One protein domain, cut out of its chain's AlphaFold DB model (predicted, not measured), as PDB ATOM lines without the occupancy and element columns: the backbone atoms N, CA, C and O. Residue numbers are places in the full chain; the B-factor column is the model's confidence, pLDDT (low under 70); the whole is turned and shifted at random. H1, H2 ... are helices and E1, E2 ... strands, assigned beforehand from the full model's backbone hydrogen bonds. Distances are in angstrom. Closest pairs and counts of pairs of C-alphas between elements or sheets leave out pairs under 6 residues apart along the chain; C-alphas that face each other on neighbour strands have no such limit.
ATOM      1  N   THR A 370       8.552   3.379  39.262       52.22
ATOM      2  CA  THR A 370       9.104   2.131  39.828       52.22
ATOM      3  C   THR A 370       9.883   1.318  38.778       52.22
ATOM      4  O   THR A 370       9.347   0.988  37.723       52.22
ATOM      5  N   VAL A 371      11.134   0.948  39.064       53.06
ATOM      6  CA  VAL A 371      12.014   0.130  38.213       53.06
ATOM      7  C   VAL A 371      12.105  -1.285  38.793       53.06
ATOM      8  O   VAL A 371      12.534  -1.462  39.932       53.06
ATOM      9  N   GLY A 372      11.726  -2.301  38.013       51.00
ATOM     10  CA  GLY A 372      11.887  -3.720  38.361       51.00
ATOM     11  C   GLY A 372      12.419  -4.523  37.172       51.00
ATOM     12  O   GLY A 372      12.036  -4.263  36.032       51.00
ATOM     13  N   THR A 373      13.347  -5.468  37.394       54.78
ATOM     14  CA  THR A 373      14.144  -6.070  36.291       54.78
ATOM     15  C   THR A 373      14.124  -7.596  36.172       54.78
ATOM     16  O   THR A 373      15.010  -8.191  35.561       54.78
ATOM     17  N   SER A 374      13.094  -8.280  36.668       52.62
ATOM     18  CA  SER A 374      13.043  -9.750  36.560       52.62
ATOM     19  C   SER A 374      12.767 -10.303  35.141       52.62
ATOM     20  O   SER A 374      12.828 -11.520  34.944       52.62
ATOM     21  N   SER A 375      12.519  -9.453  34.133       59.25
ATOM     22  CA  SER A 375      12.188  -9.849  32.752       59.25
ATOM     23  C   SER A 375      13.207  -9.348  31.710       59.25
ATOM     24  O   SER A 375      13.973  -8.418  31.949       59.25
ATOM     25  N   ALA A 376      13.203  -9.937  30.507       52.66
ATOM     26  CA  ALA A 376      14.054  -9.498  29.391       52.66
ATOM     27  C   ALA A 376      13.777  -8.047  28.938       52.66
ATOM     28  O   ALA A 376      14.676  -7.406  28.400       52.66
ATOM     29  N   ALA A 377      12.573  -7.521  29.197       52.34
ATOM     30  CA  ALA A 377      12.247  -6.107  29.003       52.34
ATOM     31  C   ALA A 377      12.978  -5.212  30.021       52.34
ATOM     32  O   ALA A 377      13.448  -4.133  29.669       52.34
ATOM     33  N   GLY A 378      13.183  -5.712  31.244       58.62
ATOM     34  CA  GLY A 378      13.984  -5.044  32.269       58.62
ATOM     35  C   GLY A 378      15.431  -4.798  31.835       58.62
ATOM     36  O   GLY A 378      15.979  -3.750  32.138       58.62
ATOM     37  N   LEU A 379      16.044  -5.692  31.049       59.19
ATOM     38  CA  LEU A 379      17.418  -5.496  30.555       59.19
ATOM     39  C   LEU A 379      17.549  -4.341  29.548       59.19
ATOM     40  O   LEU A 379      18.589  -3.691  29.511       59.19
ATOM     41  N   ALA A 380      16.515  -4.067  28.743       63.91
ATOM     42  CA  ALA A 380      16.527  -2.941  27.804       63.91
ATOM     43  C   ALA A 380      16.483  -1.590  28.536       63.91
ATOM     44  O   ALA A 380      17.078  -0.612  28.094       63.91
ATOM     45  N   VAL A 381      15.826  -1.565  29.692       68.88
ATOM     46  CA  VAL A 381      15.664  -0.385  30.546       68.88
ATOM     47  C   VAL A 381      16.971  -0.015  31.235       68.88
ATOM     48  O   VAL A 381      17.294   1.164  31.355       68.88
ATOM     49  N   LEU A 382      17.759  -1.011  31.647       77.00
ATOM     50  CA  LEU A 382      19.038  -0.777  32.322       77.00
ATOM     51  C   LEU A 382      20.034   0.002  31.464       77.00
ATOM     52  O   LEU A 382      20.834   0.766  31.999       77.00
ATOM     53  N   ALA A 383      19.963  -0.142  30.138       77.06
ATOM     54  CA  ALA A 383      20.812   0.607  29.215       77.06
ATOM     55  C   ALA A 383      20.577   2.129  29.295       77.06
ATOM     56  O   ALA A 383      21.498   2.908  29.026       77.06
ATOM     57  N   ASN A 384      19.374   2.531  29.712       76.44
ATOM     58  CA  ASN A 384      18.921   3.917  29.776       76.44
ATOM     59  C   ASN A 384      19.155   4.579  31.140       76.44
ATOM     60  O   ASN A 384      18.937   5.781  31.273       76.44
ATOM     61  N   ILE A 385      19.592   3.811  32.143       83.19
ATOM     62  CA  ILE A 385      19.895   4.288  33.493       83.19
ATOM     63  C   ILE A 385      21.384   4.619  33.573       83.19
ATOM     64  O   ILE A 385      22.237   3.774  33.290       83.19
ATOM     65  N   LYS A 386      21.717   5.840  33.994       82.56
ATOM     66  CA  LYS A 386      23.101   6.241  34.281       82.56
ATOM     67  C   LYS A 386      23.170   6.932  35.633       82.56
ATOM     68  O   LYS A 386      22.469   7.901  35.873       82.56
ATOM     69  N   SER A 387      24.054   6.476  36.510       83.44
ATOM     70  CA  SER A 387      24.441   7.223  37.708       83.44
ATOM     71  C   SER A 387      25.889   6.916  38.045       83.44
ATOM     72  O   SER A 387      26.311   5.759  38.010       83.44
ATOM     73  N   SER A 388      26.651   7.939  38.428       81.56
ATOM     74  CA  SER A 388      28.003   7.746  38.957       81.56
ATOM     75  C   SER A 388      28.001   6.962  40.271       81.56
ATOM     76  O   SER A 388      28.975   6.271  40.560       81.56
ATOM     77  N   ALA A 389      26.919   7.021  41.051       78.81
ATOM     78  CA  ALA A 389      26.806   6.278  42.305       78.81
ATOM     79  C   ALA A 389      26.556   4.778  42.092       78.81
ATOM     80  O   ALA A 389      26.798   3.987  43.001       78.81
ATOM     81  N   PHE A 390      26.114   4.378  40.896       81.31
ATOM     82  CA  PHE A 390      26.008   2.969  40.521       81.31
ATOM     83  C   PHE A 390      27.327   2.403  39.979       81.31
ATOM     84  O   PHE A 390      27.448   1.192  39.855       81.31
ATOM     85  N   SER A 391      28.329   3.237  39.680       73.56
ATOM     86  CA  SER A 391      29.587   2.761  39.095       73.56
ATOM     87  C   SER A 391      30.456   1.982  40.095       73.56
ATOM     88  O   SER A 391      30.613   2.372  41.255       73.56
ATOM     89  N   ALA A 392      31.064   0.888  39.628       64.56
ATOM     90  CA  ALA A 392      32.052   0.117  40.378       64.56
ATOM     91  C   ALA A 392      33.488   0.452  39.960       64.56
ATOM     92  O   ALA A 392      33.758   0.929  38.857       64.56
ATOM     93  N   ALA A 393      34.444   0.151  40.843       65.75
ATOM     94  CA  ALA A 393      35.853   0.156  40.476       65.75
ATOM     95  C   ALA A 393      36.133  -0.987  39.484       65.75
ATOM     96  O   ALA A 393      35.852  -2.146  39.782       65.75
ATOM     97  N   VAL A 394      36.715  -0.647  38.330       66.38
ATOM     98  CA  VAL A 394      37.021  -1.570  37.224       66.38
ATOM     99  C   VAL A 394      37.708  -2.850  37.726       66.38
ATOM    100  O   VAL A 394      38.801  -2.776  38.299       66.38
ATOM    101  N   GLY A 395      37.109  -4.021  37.470       64.62
ATOM    102  CA  GLY A 395      37.784  -5.318  37.646       64.62
ATOM    103  C   GLY A 395      36.997  -6.483  38.254       64.62
ATOM    104  O   GLY A 395      37.500  -7.599  38.165       64.62
ATOM    105  N   ASP A 396      35.804  -6.279  38.820       66.88
ATOM    106  CA  ASP A 396      34.912  -7.360  39.280       66.88
ATOM    107  C   ASP A 396      33.449  -6.886  39.267       66.88
ATOM    108  O   ASP A 396      33.177  -5.727  39.566       66.88
ATOM    109  N   SER A 397      32.502  -7.778  38.953       74.56
ATOM    110  CA  SER A 397      31.073  -7.465  39.081       74.56
ATOM    111  C   SER A 397      30.720  -7.279  40.554       74.56
ATOM    112  O   SER A 397      30.904  -8.212  41.348       74.56
ATOM    113  N   THR A 398      30.188  -6.121  40.927       79.56
ATOM    114  CA  THR A 398      29.802  -5.830  42.310       79.56
ATOM    115  C   THR A 398      28.307  -5.582  42.416       79.56
ATOM    116  O   THR A 398      27.701  -4.878  41.612       79.56
ATOM    117  N   GLN A 399      27.705  -6.184  43.438       87.62
ATOM    118  CA  GLN A 399      26.356  -5.854  43.866       87.62
ATOM    119  C   GLN A 399      26.461  -4.771  44.943       87.62
ATOM    120  O   GLN A 399      27.078  -4.990  45.987       87.62
ATOM    121  N   HIS A 400      25.880  -3.609  44.677       82.88
ATOM    122  CA  HIS A 400      25.697  -2.530  45.637       82.88
ATOM    123  C   HIS A 400      24.340  -2.716  46.308       82.88
ATOM    124  O   HIS A 400      23.349  -2.978  45.630       82.88
ATOM    125  N   MET A 401      24.305  -2.628  47.633       84.12
ATOM    126  CA  MET A 401      23.090  -2.750  48.432       84.12
ATOM    127  C   MET A 401      22.832  -1.406  49.104       84.12
ATOM    128  O   MET A 401      23.728  -0.867  49.754       84.12
ATOM    129  N   PHE A 402      21.633  -0.878  48.898       82.06
ATOM    130  CA  PHE A 402      21.128   0.371  49.442       82.06
ATOM    131  C   PHE A 402      20.089  -0.012  50.496       82.06
ATOM    132  O   PHE A 402      19.048  -0.581  50.169       82.06
ATOM    133  N   ASP A 403      20.436   0.204  51.763       74.12
ATOM    134  CA  ASP A 403      19.607  -0.189  52.903       74.12
ATOM    135  C   ASP A 403      18.360   0.704  52.969       74.12
ATOM    136  O   ASP A 403      18.463   1.926  53.112       74.12
ATOM    137  N   GLY A 404      17.178   0.094  52.850       63.44
ATOM    138  CA  GLY A 404      15.895   0.799  52.928       63.44
ATOM    139  C   GLY A 404      15.469   1.145  54.363       63.44
ATOM    140  O   GLY A 404      14.482   1.853  54.566       63.44
ATOM    141  N   THR A 405      16.177   0.639  55.379       58.72
ATOM    142  CA  THR A 405      15.787   0.694  56.797       58.72
ATOM    143  C   THR A 405      16.495   1.771  57.623       58.72
ATOM    144  O   THR A 405      16.039   2.081  58.730       58.72
ATOM    145  N   ASP A 406      17.519   2.439  57.080       54.44
ATOM    146  CA  ASP A 406      18.212   3.551  57.756       54.44
ATOM    147  C   ASP A 406      17.373   4.853  57.848       54.44
ATOM    148  O   ASP A 406      17.761   5.802  58.532       54.44
ATOM    149  N   ALA A 407      16.148   4.871  57.305       49.75
ATOM    150  CA  ALA A 407      15.152   5.941  57.485       49.75
ATOM    151  C   ALA A 407      14.538   6.013  58.914       49.75
ATOM    152  O   ALA A 407      13.599   6.764  59.181       49.75
ATOM    153  N   GLY A 415      15.004   8.077  51.939       58.59
ATOM    154  CA  GLY A 415      15.673   6.878  51.428       58.59
ATOM    155  C   GLY A 415      16.982   7.287  50.744       58.59
ATOM    156  O   GLY A 415      17.158   8.455  50.404       58.59
ATOM    157  N   GLN A 416      17.940   6.372  50.562       72.06
ATOM    158  CA  GLN A 416      19.168   6.734  49.846       72.06
ATOM    159  C   GLN A 416      18.824   7.187  48.422       72.06
ATOM    160  O   GLN A 416      18.543   6.374  47.544       72.06
ATOM    161  N   GLU A 417      18.824   8.503  48.240       84.75
ATOM    162  CA  GLU A 417      18.610   9.178  46.977       84.75
ATOM    163  C   GLU A 417      19.912   9.170  46.185       84.75
ATOM    164  O   GLU A 417      20.987   9.546  46.664       84.75
ATOM    165  N   VAL A 418      19.813   8.705  44.950       87.00
ATOM    166  CA  VAL A 418      20.926   8.600  44.026       87.00
ATOM    167  C   VAL A 418      20.616   9.448  42.806       87.00
ATOM    168  O   VAL A 418      19.753   9.103  42.007       87.00
ATOM    169  N   MET A 419      21.364  10.533  42.617       86.31
ATOM    170  CA  MET A 419      21.269  11.327  41.390       86.31
ATOM    171  C   MET A 419      21.671  10.481  40.179       86.31
ATOM    172  O   MET A 419      22.678   9.764  40.215       86.31
ATOM    173  N   GLY A 420      20.931  10.590  39.085       88.00
ATOM    174  CA  GLY A 420      21.254   9.929  37.828       88.00
ATOM    175  C   GLY A 420      20.444  10.472  36.660       88.00
ATOM    176  O   GLY A 420      19.816  11.521  36.752       88.00
ATOM    177  N   THR A 421      20.479   9.761  35.541       82.56
ATOM    178  CA  THR A 421      19.669  10.058  34.366       82.56
ATOM    179  C   THR A 421      18.921   8.818  33.910       82.56
ATOM    180  O   THR A 421      19.530   7.747  33.817       82.56
ATOM    181  N   TYR A 422      17.658   8.986  33.531       83.56
ATOM    182  CA  TYR A 422      16.863   7.983  32.833       83.56
ATOM    183  C   TYR A 422      16.520   8.499  31.435       83.56
ATOM    184  O   TYR A 422      15.924   9.568  31.318       83.56
ATOM    185  N   ASN A 423      16.906   7.780  30.373       77.56
ATOM    186  CA  ASN A 423      16.741   8.257  28.987       77.56
ATOM    187  C   ASN A 423      17.274   9.696  28.813       77.56
ATOM    188  O   ASN A 423      16.578  10.568  28.292       77.56
ATOM    189  N   GLY A 424      18.447   9.989  29.383       74.00
ATOM    190  CA  GLY A 424      19.085  11.309  29.317       74.00
ATOM    191  C   GLY A 424      18.446  12.413  30.168       74.00
ATOM    192  O   GLY A 424      19.090  13.439  30.373       74.00
ATOM    193  N   ALA A 425      17.244  12.208  30.721       73.75
ATOM    194  CA  ALA A 425      16.625  13.144  31.652       73.75
ATOM    195  C   ALA A 425      17.269  12.999  33.033       73.75
ATOM    196  O   ALA A 425      17.287  11.899  33.585       73.75
ATOM    197  N   ALA A 426      17.806  14.091  33.581       80.31
ATOM    198  CA  ALA A 426      18.346  14.128  34.937       80.31
ATOM    199  C   ALA A 426      17.242  13.947  35.989       80.31
ATOM    200  O   ALA A 426      16.103  14.359  35.777       80.31
ATOM    201  N   GLY A 427      17.573  13.301  37.103       89.88
ATOM    202  CA  GLY A 427      16.658  13.087  38.216       89.88
ATOM    203  C   GLY A 427      17.281  12.285  39.350       89.88
ATOM    204  O   GLY A 427      18.490  12.038  39.389       89.88
ATOM    205  N   THR A 428      16.430  11.841  40.264       90.50
ATOM    206  CA  THR A 428      16.814  11.155  41.497       90.50
ATOM    207  C   THR A 428      16.192   9.768  41.561       90.50
ATOM    208  O   THR A 428      14.985   9.615  41.406       90.50
ATOM    209  N   TYR A 429      17.011   8.750  41.813       89.19
ATOM    210  CA  TYR A 429      16.575   7.396  42.134       89.19
ATOM    211  C   TYR A 429      16.454   7.236  43.652       89.19
ATOM    212  O   TYR A 429      17.459   7.318  44.353       89.19
ATOM    213  N   ALA A 430      15.262   6.964  44.165       88.75
ATOM    214  CA  ALA A 430      15.005   6.670  45.567       88.75
ATOM    215  C   ALA A 430      14.653   5.190  45.744       88.75
ATOM    216  O   ALA A 430      13.783   4.662  45.058       88.75
ATOM    217  N   CYS A 431      15.308   4.505  46.677       86.06
ATOM    218  CA  CYS A 431      14.875   3.173  47.092       86.06
ATOM    219  C   CYS A 431      13.636   3.285  47.991       86.06
ATOM    220  O   CYS A 431      13.698   3.897  49.060       86.06
ATOM    221  N   VAL A 432      12.518   2.695  47.570       80.81
ATOM    222  CA  VAL A 432      11.247   2.691  48.294       80.81
ATOM    223  C   VAL A 432      10.731   1.274  48.546       80.81
ATOM    224  O   VAL A 432      10.944   0.343  47.773       80.81
ATOM    225  N   GLY A 433       9.986   1.126  49.641       70.62
ATOM    226  CA  GLY A 433       9.559  -0.176  50.154       70.62
ATOM    227  C   GLY A 433      10.647  -0.751  51.055       70.62
ATOM    228  O   GLY A 433      11.800  -0.804  50.666       70.62
ATOM    229  N   GLY A 434      10.302  -1.132  52.288       68.62
ATOM    230  CA  GLY A 434      11.259  -1.435  53.369       68.62
ATOM    231  C   GLY A 434      12.176  -2.660  53.185       68.62
ATOM    232  O   GLY A 434      12.602  -3.229  54.187       68.62
ATOM    233  N   ALA A 435      12.435  -3.090  51.950       77.88
ATOM    234  CA  ALA A 435      13.455  -4.057  51.577       77.88
ATOM    235  C   ALA A 435      14.669  -3.333  50.966       77.88
ATOM    236  O   ALA A 435      14.534  -2.275  50.362       77.88
ATOM    237  N   ASP A 436      15.854  -3.921  51.107       83.75
ATOM    238  CA  ASP A 436      17.080  -3.354  50.548       83.75
ATOM    239  C   ASP A 436      17.027  -3.350  49.017       83.75
ATOM    240  O   ASP A 436      16.874  -4.406  48.389       83.75
ATOM    241  N   CYS A 437      17.222  -2.181  48.405       89.06
ATOM    242  CA  CYS A 437      17.372  -2.105  46.963       89.06
ATOM    243  C   CYS A 437      18.806  -2.469  46.577       89.06
ATOM    244  O   CYS A 437      19.775  -1.999  47.168       89.06
ATOM    245  N   THR A 438      18.982  -3.304  45.559       88.44
ATOM    246  CA  THR A 438      20.302  -3.678  45.052       88.44
ATOM    247  C   THR A 438      20.484  -3.236  43.612       88.44
ATOM    248  O   THR A 438      19.546  -3.256  42.819       88.44
ATOM    249  N   VAL A 439      21.709  -2.849  43.272       89.50
ATOM    250  CA  VAL A 439      22.149  -2.573  41.903       89.50
ATOM    251  C   VAL A 439      23.331  -3.483  41.618       89.50
ATOM    252  O   VAL A 439      24.278  -3.545  42.398       89.50
ATOM    253  N   THR A 440      23.272  -4.229  40.524       89.19
ATOM    254  CA  THR A 440      24.374  -5.069  40.057       89.19
ATOM    255  C   THR A 440      25.022  -4.378  38.877       89.19
ATOM    256  O   THR A 440      24.337  -4.081  37.903       89.19
ATOM    257  N   VAL A 441      26.330  -4.161  38.952       86.69
ATOM    258  CA  VAL A 441      27.125  -3.636  37.841       86.69
ATOM    259  C   VAL A 441      28.215  -4.625  37.449       86.69
ATOM    260  O   VAL A 441      28.684  -5.410  38.281       86.69
ATOM    261  N   ASP A 442      28.577  -4.647  36.172       85.56
ATOM    262  CA  ASP A 442      29.677  -5.471  35.685       85.56
ATOM    263  C   ASP A 442      31.047  -4.826  35.936       85.56
ATOM    264  O   ASP A 442      31.171  -3.748  36.518       85.56
ATOM    265  N   GLY A 443      32.105  -5.529  35.527       74.44
ATOM    266  CA  GLY A 443      33.483  -5.068  35.704       74.44
ATOM    267  C   GLY A 443      33.858  -3.847  34.859       74.44
ATOM    268  O   GLY A 443      34.916  -3.271  35.123       74.44
ATOM    269  N   ASP A 444      33.021  -3.464  33.891       79.81
ATOM    270  CA  ASP A 444      33.165  -2.268  33.059       79.81
ATOM    271  C   ASP A 444      32.326  -1.090  33.606       79.81
ATOM    272  O   ASP A 444      32.466   0.044  33.146       79.81
ATOM    273  N   GLY A 445      31.535  -1.332  34.661       76.50
ATOM    274  CA  GLY A 445      30.674  -0.349  35.314       76.50
ATOM    275  C   GLY A 445      29.283  -0.238  34.688       76.50
ATOM    276  O   GLY A 445      28.533   0.664  35.068       76.50
ATOM    277  N   ASP A 446      28.929  -1.132  33.762       80.81
ATOM    278  CA  ASP A 446      27.607  -1.170  33.144       80.81
ATOM    279  C   ASP A 446      26.596  -1.860  34.063       80.81
ATOM    280  O   ASP A 446      26.892  -2.830  34.766       80.81
ATOM    281  N   LEU A 447      25.368  -1.347  34.065       83.69
ATOM    282  CA  LEU A 447      24.301  -1.832  34.928       83.69
ATOM    283  C   LEU A 447      23.736  -3.161  34.409       83.69
ATOM    284  O   LEU A 447      23.130  -3.222  33.343       83.69
ATOM    285  N   LEU A 448      23.921  -4.231  35.182       85.06
ATOM    286  CA  LEU A 448      23.443  -5.582  34.873       85.06
ATOM    287  C   LEU A 448      22.074  -5.900  35.479       85.06
ATOM    288  O   LEU A 448      21.392  -6.805  34.999       85.06
ATOM    289  N   GLY A 449      21.687  -5.211  36.554       87.62
ATOM    290  CA  GLY A 449      20.410  -5.444  37.228       87.62
ATOM    291  C   GLY A 449      20.097  -4.407  38.296       87.62
ATOM    292  O   GLY A 449      21.007  -3.896  38.945       87.62
ATOM    293  N   MET A 450      18.812  -4.151  38.524       88.94
ATOM    294  CA  MET A 450      18.310  -3.437  39.706       88.94
ATOM    295  C   MET A 450      17.218  -4.288  40.347       88.94
ATOM    296  O   MET A 450      16.362  -4.816  39.637       88.94
ATOM    297  N   SER A 451      17.243  -4.467  41.666       88.44
ATOM    298  CA  SER A 451      16.103  -5.092  42.343       88.44
ATOM    299  C   SER A 451      14.855  -4.227  42.200       88.44
ATOM    300  O   SER A 451      14.946  -3.041  41.902       88.44
ATOM    301  N   ASP A 452      13.696  -4.810  42.472       84.38
ATOM    302  CA  ASP A 452      12.457  -4.046  42.577       84.38
ATOM    303  C   ASP A 452      12.557  -3.026  43.734       84.38
ATOM    304  O   ASP A 452      13.325  -3.231  44.681       84.38
ATOM    305  N   GLY A 453      11.793  -1.931  43.646       82.56
ATOM    306  CA  GLY A 453      11.712  -0.894  44.686       82.56
ATOM    307  C   GLY A 453      12.440   0.416  44.375       82.56
ATOM    308  O   GLY A 453      12.352   1.353  45.154       82.56
ATOM    309  N   TRP A 454      13.127   0.546  43.241       86.00
ATOM    310  CA  TRP A 454      13.694   1.839  42.841       86.00
ATOM    311  C   TRP A 454      12.631   2.740  42.230       86.00
ATOM    312  O   TRP A 454      11.977   2.328  41.284       86.00
ATOM    313  N   ILE A 455      12.512   3.971  42.713       84.12
ATOM    314  CA  ILE A 455      11.701   5.032  42.126       84.12
ATOM    315  C   ILE A 455      12.609   6.061  41.456       84.12
ATOM    316  O   ILE A 455      13.503   6.564  42.118       84.12
ATOM    317  N   PHE A 456      12.397   6.409  40.186       88.38
ATOM    318  CA  PHE A 456      13.040   7.576  39.564       88.38
ATOM    319  C   PHE A 456      12.090   8.773  39.539       88.38
ATOM    320  O   PHE A 456      10.975   8.651  39.032       88.38
ATOM    321  N   THR A 457      12.553   9.921  40.021       85.44
ATOM    322  CA  THR A 457      11.851  11.206  39.958       85.44
ATOM    323  C   THR A 457      12.693  12.174  39.123       85.44
ATOM    324  O   THR A 457      13.812  12.490  39.534       85.44
ATOM    325  N   PRO A 458      12.226  12.632  37.949       78.75
ATOM    326  CA  PRO A 458      12.980  13.575  37.125       78.75
ATOM    327  C   PRO A 458      13.140  14.931  37.825       78.75
ATOM    328  O   PRO A 458      12.241  15.381  38.537       78.75
ATOM    329  N   ASP A 459      14.267  15.600  37.584       75.38
ATOM    330  CA  ASP A 459      14.476  16.973  38.040       75.38
ATOM    331  C   ASP A 459      13.492  17.913  37.331       75.38
ATOM    332  O   ASP A 459      13.118  17.709  36.169       75.38
TER     333      ASP A 459
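Overview. This is residues 370 to 407 and 415 to 459 of the 688 residues of an uncharacterized protein of Nitrospira sp. SB0677_bin_15 (UniProt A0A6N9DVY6). Two small sheets of three strands each, E1 E4 E5 and E2 E3 E6, come together at one corner, near Cys 431, Cys 437 and Trp 454, and spread apart from there like a loose V. The one short helix, H1, sits beside the edge strand E5, and the stretch 383 to 397, with no named element, runs from H1 past E2 to E1 across the open side of the V. The printed part has 83 residues, with H1 E1 E2 E3 E4 E5 E6 along the chain; both sheets, in the orders E1 - E4 - E5 and E2 - E3 - E6, are antiparallel. The class is mostly strand, though under half of the residues are in named elements. The whole is compact and rounded, with a radius of gyration of the C-alphas of 11.9 A and spans of 32 by 25 by 24 A.

Along the chain. Find C-alpha 376 at (14.054, -9.498, 29.391); here H1 begins, and it runs to residue 382. E1 is residues 398 to 402, 12.8 A long. After the cut, look for E2 at residues 417 to 422, 14.3 A, then for E3, the longest, at residues 425 to 431, 18.5 A from C-alpha 425 at (16.625, 13.144, 31.652). E4 is residues 437 to 441, 13.4 A, and E5 is residues 447 to 450. E6, residues 454 to 458, is 13.1 A long and ends at C-alpha 458, (12.980, 13.575, 37.125).

Arrangement. H1 only grazes the sheet E1 E4 E5, with its residues 378 to 382; the closest C-alphas of H1 and E5 are those of Leu 382 and Leu 447, 6.0 A apart. In H1, 1 of 3 O i to N i+4 pairs and 3 of 4 O i to N i+3 pairs are within hydrogen-bond range. Beside inner strand E4, look at N 400 of E1 and O 439, 2.8 A apart, and at N 440 and O 449 of E5, 2.8 A; E4 and E5 are a hairpin. In the other sheet, strongly twisted but only just, with C-alphas up to 4.1 A off its best plane, E2 and E3 are a hairpin, with N 420 and O 427 at 2.9 A. E3 and E6 have N 430 and O 455 at 2.7 A. In short pairings outside the named strands, both antiparallel, residues 385 to 386 pair with residues 421 to 422 of E2, and residues 370 to 371 pair with residues 454 to 455 of E6. Between the sheets, the closest C-alphas of E3 and E4 are those of Cys 431 and Cys 437, 5.8 A apart. E2 and E4 are apart.

Size, cuts and confidence. The farthest C-alphas, of Gly 395 and Asp 459, are 32.3 A apart. Residues 408 to 414 are not printed; C-alphas 407 and 415 are 6.2 A apart across the cut. The link from H1 to E1 is long, 15 residues. The mean pLDDT of the printed part is 76.0, with residues 370 to 381, 392 to 396, 404 to 407, 415 and 434 under 70.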